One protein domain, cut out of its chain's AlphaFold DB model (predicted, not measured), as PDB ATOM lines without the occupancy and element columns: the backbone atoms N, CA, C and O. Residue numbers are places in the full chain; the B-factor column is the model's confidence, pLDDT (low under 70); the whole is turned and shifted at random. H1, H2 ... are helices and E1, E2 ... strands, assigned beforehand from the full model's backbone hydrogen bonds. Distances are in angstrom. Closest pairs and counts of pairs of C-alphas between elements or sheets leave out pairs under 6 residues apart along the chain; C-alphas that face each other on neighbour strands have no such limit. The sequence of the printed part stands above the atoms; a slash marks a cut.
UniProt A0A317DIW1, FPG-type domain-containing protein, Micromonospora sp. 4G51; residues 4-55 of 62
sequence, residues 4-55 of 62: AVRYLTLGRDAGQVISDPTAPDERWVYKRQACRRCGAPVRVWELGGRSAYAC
ATOM      1  N   ALA A   4     134.260  95.009 121.453       72.50
ATOM      2  CA  ALA A   4     134.135  95.603 122.776       72.50
ATOM      3  C   ALA A   4     133.459  96.975 122.691       72.50
ATOM      4  O   ALA A   4     132.549  97.251 123.469       72.50
ATOM      5  N   VAL A   5     133.810  97.789 121.688       75.25
ATOM      6  CA  VAL A   5     133.151  99.085 121.439       75.25
ATOM      7  C   VAL A   5     131.657  98.899 121.156       75.25
ATOM      8  O   VAL A   5     130.832  99.645 121.679       75.25
ATOM      9  N   ARG A   6     131.279  97.880 120.374       76.81
ATOM     10  CA  ARG A   6     129.869  97.632 120.039       76.81
ATOM     11  C   ARG A   6     129.051  97.164 121.246       76.81
ATOM     12  O   ARG A   6     127.947  97.661 121.455       76.81
ATOM     13  N   TYR A   7     129.571  96.227 122.036       80.69
ATOM     14  CA  TYR A   7     128.831  95.680 123.178       80.69
ATOM     15  C   TYR A   7     128.766  96.637 124.373       80.69
ATOM     16  O   TYR A   7     127.745  96.665 125.058       80.69
ATOM     17  N   LEU A   8     129.794  97.465 124.593       76.50
ATOM     18  CA  LEU A   8     129.764  98.494 125.639       76.50
ATOM     19  C   LEU A   8     128.670  99.538 125.386       76.50
ATOM     20  O   LEU A   8     127.944  99.889 126.314       76.50
ATOM     21  N   THR A   9     128.506  99.987 124.138       80.44
ATOM     22  CA  THR A   9     127.446 100.939 123.766       80.44
ATOM     23  C   THR A   9     126.056 100.350 124.005       80.44
ATOM     24  O   THR A   9     125.234 100.989 124.650       80.44
ATOM     25  N   LEU A  10     125.816  99.099 123.592       83.69
ATOM     26  CA  LEU A  10     124.529  98.424 123.815       83.69
ATOM     27  C   LEU A  10     124.188  98.287 125.305       83.69
ATOM     28  O   LEU A  10     123.050  98.525 125.701       83.69
ATOM     29  N   GLY A  11     125.168  97.931 126.140       80.44
ATOM     30  CA  GLY A  11     124.965  97.839 127.585       80.44
ATOM     31  C   GLY A  11     124.688  99.197 128.236       80.44
ATOM     32  O   GLY A  11     123.870  99.279 129.151       80.44
ATOM     33  N   ARG A  12     125.346 100.267 127.766       80.12
ATOM     34  CA  ARG A  12     125.087 101.637 128.227       80.12
ATOM     35  C   ARG A  12     123.669 102.074 127.874       80.12
ATOM     36  O   ARG A  12     122.951 102.523 128.760       80.12
ATOM     37  N   ASP A  13     123.270 101.912 126.614       83.12
ATOM     38  CA  ASP A  13     121.945 102.312 126.128       83.12
ATOM     39  C   ASP A  13     120.824 101.526 126.826       83.12
ATOM     40  O   ASP A  13     119.752 102.064 127.092       83.12
ATOM     41  N   ALA A  14     121.089 100.269 127.197       84.31
ATOM     42  CA  ALA A  14     120.179  99.437 127.981       84.31
ATOM     43  C   ALA A  14     120.164  99.762 129.491       84.31
ATOM     44  O   ALA A  14     119.450  99.097 130.243       84.31
ATOM     45  N   GLY A  15     120.967 100.722 129.967       77.00
ATOM     46  CA  GLY A  15     121.097 101.042 131.395       77.00
ATOM     47  C   GLY A  15     121.742  99.928 132.233       77.00
ATOM     48  O   GLY A  15     121.615  99.912 133.453       77.00
ATOM     49  N   GLN A  16     122.422  98.977 131.589       78.56
ATOM     50  CA  GLN A  16     123.051  97.812 132.223       78.56
ATOM     51  C   GLN A  16     124.528  98.046 132.571       78.56
ATOM     52  O   GLN A  16     125.141  97.240 133.271       78.56
ATOM     53  N   VAL A  17     125.114  99.148 132.096       69.38
ATOM     54  CA  VAL A  17     126.455  99.596 132.488       69.38
ATOM     55  C   VAL A  17     126.320 100.548 133.670       69.38
ATOM     56  O   VAL A  17     125.914 101.693 133.512       69.38
ATOM     57  N   ILE A  18     126.670 100.055 134.859       64.94
ATOM     58  CA  ILE A  18     126.636 100.831 136.114       64.94
ATOM     59  C   ILE A  18     127.933 101.632 136.313       64.94
ATOM     60  O   ILE A  18     127.956 102.618 137.036       64.94
ATOM     61  N   SER A  19     129.017 101.224 135.655       63.41
ATOM     62  CA  SER A  19     130.332 101.839 135.819       63.41
ATOM     63  C   SER A  19     130.585 102.844 134.700       63.41
ATOM     64  O   SER A  19     130.846 102.426 133.572       63.41
ATOM     65  N   ASP A  20     130.584 104.144 134.995       64.81
ATOM     66  CA  ASP A  20     131.120 105.130 134.057       64.81
ATOM     67  C   ASP A  20     132.665 105.037 134.059       64.81
ATOM     68  O   ASP A  20     133.327 105.324 135.067       64.81
ATOM     69  N   PRO A  21     133.302 104.600 132.953       64.19
ATOM     70  CA  PRO A  21     134.756 104.519 132.885       64.19
ATOM     71  C   PRO A  21     135.425 105.899 132.981       64.19
ATOM     72  O   PRO A  21     136.593 105.959 133.374       64.19
ATOM     73  N   THR A  22     134.694 106.976 132.678       66.69
ATOM     74  CA  THR A  22     135.131 108.376 132.746       66.69
ATOM     75  C   THR A  22     134.845 109.054 134.091       66.69
ATOM     76  O   THR A  22     135.348 110.151 134.319       66.69
ATOM     77  N   ALA A  23     134.164 108.374 135.027       65.94
ATOM     78  CA  ALA A  23     133.953 108.828 136.405       65.94
ATOM     79  C   ALA A  23     134.821 108.027 137.412       65.94
ATOM     80  O   ALA A  23     134.322 107.202 138.183       65.94
ATOM     81  N   PRO A  24     136.156 108.232 137.459       65.12
ATOM     82  CA  PRO A  24     137.057 107.498 138.365       65.12
ATOM     83  C   PRO A  24     136.796 107.786 139.854       65.12
ATOM     84  O   PRO A  24     137.270 107.065 140.743       65.12
ATOM     85  N   ASP A  25     136.045 108.847 140.113       65.62
ATOM     86  CA  ASP A  25     135.675 109.343 141.424       65.62
ATOM     87  C   ASP A  25     134.613 108.476 142.110       65.62
ATOM     88  O   ASP A  25     134.603 108.362 143.336       65.62
ATOM     89  N   GLU A  26     133.801 107.736 141.361       69.06
ATOM     90  CA  GLU A  26     132.846 106.786 141.944       69.06
ATOM     91  C   GLU A  26     133.530 105.581 142.611       69.06
ATOM     92  O   GLU A  26     132.886 104.792 143.300       69.06
ATOM     93  N   ARG A  27     134.851 105.419 142.451       78.81
ATOM     94  CA  ARG A  27     135.605 104.270 142.973       78.81
ATOM     95  C   ARG A  27     136.289 104.623 144.286       78.81
ATOM     96  O   ARG A  27     137.329 105.282 144.303       78.81
ATOM     97  N   TRP A  28     135.736 104.123 145.388       89.56
ATOM     98  CA  TRP A  28     136.210 104.432 146.741       89.56
ATOM     99  C   TRP A  28     137.442 103.606 147.138       89.56
ATOM    100  O   TRP A  28     138.328 104.119 147.820       89.56
ATOM    101  N   VAL A  29     137.510 102.347 146.680       94.50
ATOM    102  CA  VAL A  29     138.566 101.375 147.041       94.50
ATOM    103  C   VAL A  29     139.144 100.599 145.851       94.50
ATOM    104  O   VAL A  29     140.302 100.193 145.888       94.50
ATOM    105  N   TYR A  30     138.371 100.394 144.778       92.50
ATOM    106  CA  TYR A  30     138.779  99.550 143.651       92.50
ATOM    107  C   TYR A  30     140.056 100.069 142.974       92.50
ATOM    108  O   TYR A  30     140.086 101.208 142.502       92.50
ATOM    109  N   LYS A  31     141.094  99.216 142.909       90.56
ATOM    110  CA  LYS A  31     142.425  99.522 142.346       90.56
ATOM    111  C   LYS A  31     143.085 100.787 142.930       90.56
ATOM    112  O   LYS A  31     143.817 101.484 142.230       90.56
ATOM    113  N   ARG A  32     142.853 101.082 144.215       92.62
ATOM    114  CA  ARG A  32     143.511 102.172 144.956       92.62
ATOM    115  C   ARG A  32     144.362 101.619 146.097       92.62
ATOM    116  O   ARG A  32     144.051 100.568 146.643       92.62
ATOM    117  N   GLN A  33     145.408 102.354 146.474       96.19
ATOM    118  CA  GLN A  33     146.230 102.034 147.651       96.19
ATOM    119  C   GLN A  33     145.577 102.502 148.965       96.19
ATOM    120  O   GLN A  33     145.760 101.869 150.001       96.19
ATOM    121  N   ALA A  34     144.786 103.580 148.922       96.56
ATOM    122  CA  ALA A  34     144.118 104.173 150.080       96.56
ATOM    123  C   ALA A  34     142.636 104.461 149.794       96.56
ATOM    124  O   ALA A  34     142.260 104.785 148.663       96.56
ATOM    125  N   CYS A  35     141.798 104.332 150.828       95.75
ATOM    126  CA  CYS A  35     140.373 104.637 150.771       95.75
ATOM    127  C   CYS A  35     140.175 106.120 150.456       95.75
ATOM    128  O   CYS A  35     140.710 106.980 151.155       95.75
ATOM    129  N   ARG A  36     139.349 106.421 149.449       92.81
ATOM    130  CA  ARG A  36     139.042 107.807 149.070       92.81
ATOM    131  C   ARG A  36     138.396 108.604 150.209       92.81
ATOM    132  O   ARG A  36     138.605 109.807 150.289       92.81
ATOM    133  N   ARG A  37     137.605 107.949 151.064       93.44
ATOM    134  CA  ARG A  37     136.847 108.612 152.132       93.44
ATOM    135  C   ARG A  37     137.706 108.925 153.351       93.44
ATOM    136  O   ARG A  37     137.726 110.060 153.805       93.44
ATOM    137  N   CYS A  38     138.369 107.909 153.902       96.12
ATOM    138  CA  CYS A  38     139.018 108.003 155.212       96.12
ATOM    139  C   CYS A  38     140.551 107.903 155.162       96.12
ATOM    140  O   CYS A  38     141.195 107.962 156.204       96.12
ATOM    141  N   GLY A  39     141.146 107.681 153.985       97.00
ATOM    142  CA  GLY A  39     142.599 107.572 153.805       97.00
ATOM    143  C   GLY A  39     143.236 106.262 154.285       97.00
ATOM    144  O   GLY A  39     144.421 106.047 154.047       97.00
ATOM    145  N   ALA A  40     142.482 105.359 154.920       98.00
ATOM    146  CA  ALA A  40     143.027 104.087 155.399       98.00
ATOM    147  C   ALA A  40     143.530 103.203 154.236       98.00
ATOM    148  O   ALA A  40     142.908 103.214 153.166       98.00
ATOM    149  N   PRO A  41     144.593 102.398 154.433       98.19
ATOM    150  CA  PRO A  41     145.085 101.477 153.412       98.19
ATOM    151  C   PRO A  41     143.999 100.496 152.962       98.19
ATOM    152  O   PRO A  41     143.311  99.894 153.790       98.19
ATOM    153  N   VAL A  42     143.842 100.333 151.648       98.06
ATOM    154  CA  VAL A  42     142.892  99.368 151.078       98.06
ATOM    155  C   VAL A  42     143.454  97.957 151.233       98.06
ATOM    156  O   VAL A  42     144.584  97.683 150.831       98.06
ATOM    157  N   ARG A  43     142.649  97.046 151.786       97.81
ATOM    158  CA  ARG A  43     142.932  95.608 151.798       97.81
ATOM    159  C   ARG A  43     142.553  95.003 150.455       97.81
ATOM    160  O   ARG A  43     141.493  95.330 149.922       97.81
ATOM    161  N   VAL A  44     143.393  94.102 149.950       97.62
ATOM    162  CA  VAL A  44     143.141  93.335 148.726       97.62
ATOM    163  C   VAL A  44     143.356  91.857 149.019       97.62
ATOM    164  O   VAL A  44     144.396  91.493 149.564       97.62
ATOM    165  N   TRP A  45     142.378  91.018 148.685       97.50
ATOM    166  CA  TRP A  45     142.464  89.565 148.850       97.50
ATOM    167  C   TRP A  45     141.637  88.845 147.785       97.50
ATOM    168  O   TRP A  45     140.797  89.452 147.124       97.50
ATOM    169  N   GLU A  46     141.870  87.548 147.614       97.50
ATOM    170  CA  GLU A  46     141.087  86.712 146.704       97.50
ATOM    171  C   GLU A  46     139.826  86.174 147.394       97.50
ATOM    172  O   GLU A  46     139.888  85.598 148.480       97.50
ATOM    173  N   LEU A  47     138.673  86.329 146.737       95.25
ATOM    174  CA  LEU A  47     137.372  85.832 147.174       95.25
ATOM    175  C   LEU A  47     136.659  85.174 145.987       95.25
ATOM    176  O   LEU A  47     136.245  85.848 145.046       95.25
ATOM    177  N   GLY A  48     136.530  83.845 146.013       93.62
ATOM    178  CA  GLY A  48     135.876  83.101 144.928       93.62
ATOM    179  C   GLY A  48     136.567  83.259 143.567       93.62
ATOM    180  O   GLY A  48     135.888  83.339 142.545       93.62
ATOM    181  N   GLY A  49     137.903  83.354 143.554       93.38
ATOM    182  CA  GLY A  49     138.705  83.533 142.335       93.38
ATOM    183  C   GLY A  49     138.630  84.936 141.725       93.38
ATOM    184  O   GLY A  49     138.862  85.104 140.527       93.38
ATOM    185  N   ARG A  50     138.230  85.933 142.518       95.44
ATOM    186  CA  ARG A  50     138.224  87.346 142.141       95.44
ATOM    187  C   ARG A  50     138.922  88.164 143.215       95.44
ATOM    188  O   ARG A  50     138.706  87.937 144.405       95.44
ATOM    189  N   SER A  51     139.642  89.199 142.799       96.06
ATOM    190  CA  SER A  51     140.211  90.162 143.736       96.06
ATOM    191  C   SER A  51     139.114  91.044 144.341       96.06
ATOM    192  O   SER A  51     138.416  91.780 143.634       96.06
ATOM    193  N   ALA A  52     138.983  90.983 145.659       96.56
ATOM    194  CA  ALA A  52     138.171  91.871 146.473       96.56
ATOM    195  C   ALA A  52     139.030  93.023 147.016       96.56
ATOM    196  O   ALA A  52     140.212  92.848 147.302       96.56
ATOM    197  N   TYR A  53     138.425  94.204 147.148       97.44
ATOM    198  CA  TYR A  53     139.056  95.417 147.670       97.44
ATOM    199  C   TYR A  53     138.164  95.992 148.770       97.44
ATOM    200  O   TYR A  53     136.979  96.209 148.516       97.44
ATOM    201  N   ALA A  54     138.711  96.298 149.948       97.56
ATOM    202  CA  ALA A  54     137.935  96.905 151.031       97.56
ATOM    203  C   ALA A  54     138.725  97.908 151.873       97.56
ATOM    204  O   ALA A  54     139.934  97.796 152.069       97.56
ATOM    205  N   CYS A  55     138.004  98.898 152.397       97.69
ATOM    206  CA  CYS A  55     138.508  99.807 153.415       97.69
ATOM    207  C   CYS A  55     138.244  99.196 154.800       97.69
ATOM    208  O   CYS A  55     137.081  98.970 155.120       97.69
TER     209      CYS A  55
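This is residues 4 to 55 of the 62 residues of the protein "FPG-type domain-containing protein" of Micromonospora sp. 4G51 (UniProt A0A317DIW1). With little regular structure, this domain is a lone helix, H1, at one end and a two-strand hairpin, E1 and E2, toward the other, joined by a long winding stretch that loops at the hairpin's open end. The printed part has 52 residues, with H1, E1 and E2 in that order; the two strands make an antiparallel sheet. The class is mixed, with 20 residues in named elements. The whole is loose, with a radius of gyration of the C-alphas of 14.0 A and spans of 37 by 26 by 15 A.

Start at H1, residues 4 to 13, where every O i to N i+4 pair is within hydrogen-bond range. Look next at E1, residues 43 to 47, and E2, residues 50 to 54: this hairpin is antiparallel at 148 degrees. N 43 and O 54 are within hydrogen-bond range at 2.8 A. H1 and E2 are apart.

Find C-alpha 4 at (134.135, 95.603, 122.776); H1 runs 14.3 A from there. E1 spans 12.2 A, and E2 13.1 A, ending at C-alpha 54, (137.935, 96.905, 151.031).

The C-alphas farthest apart, of Arg 6 and Ala 40, are 38.3 A apart. The printed part has no cut. The link from H1 to E1 is long, 29 residues; within it, residues 17 to 26 have pLDDT under 70.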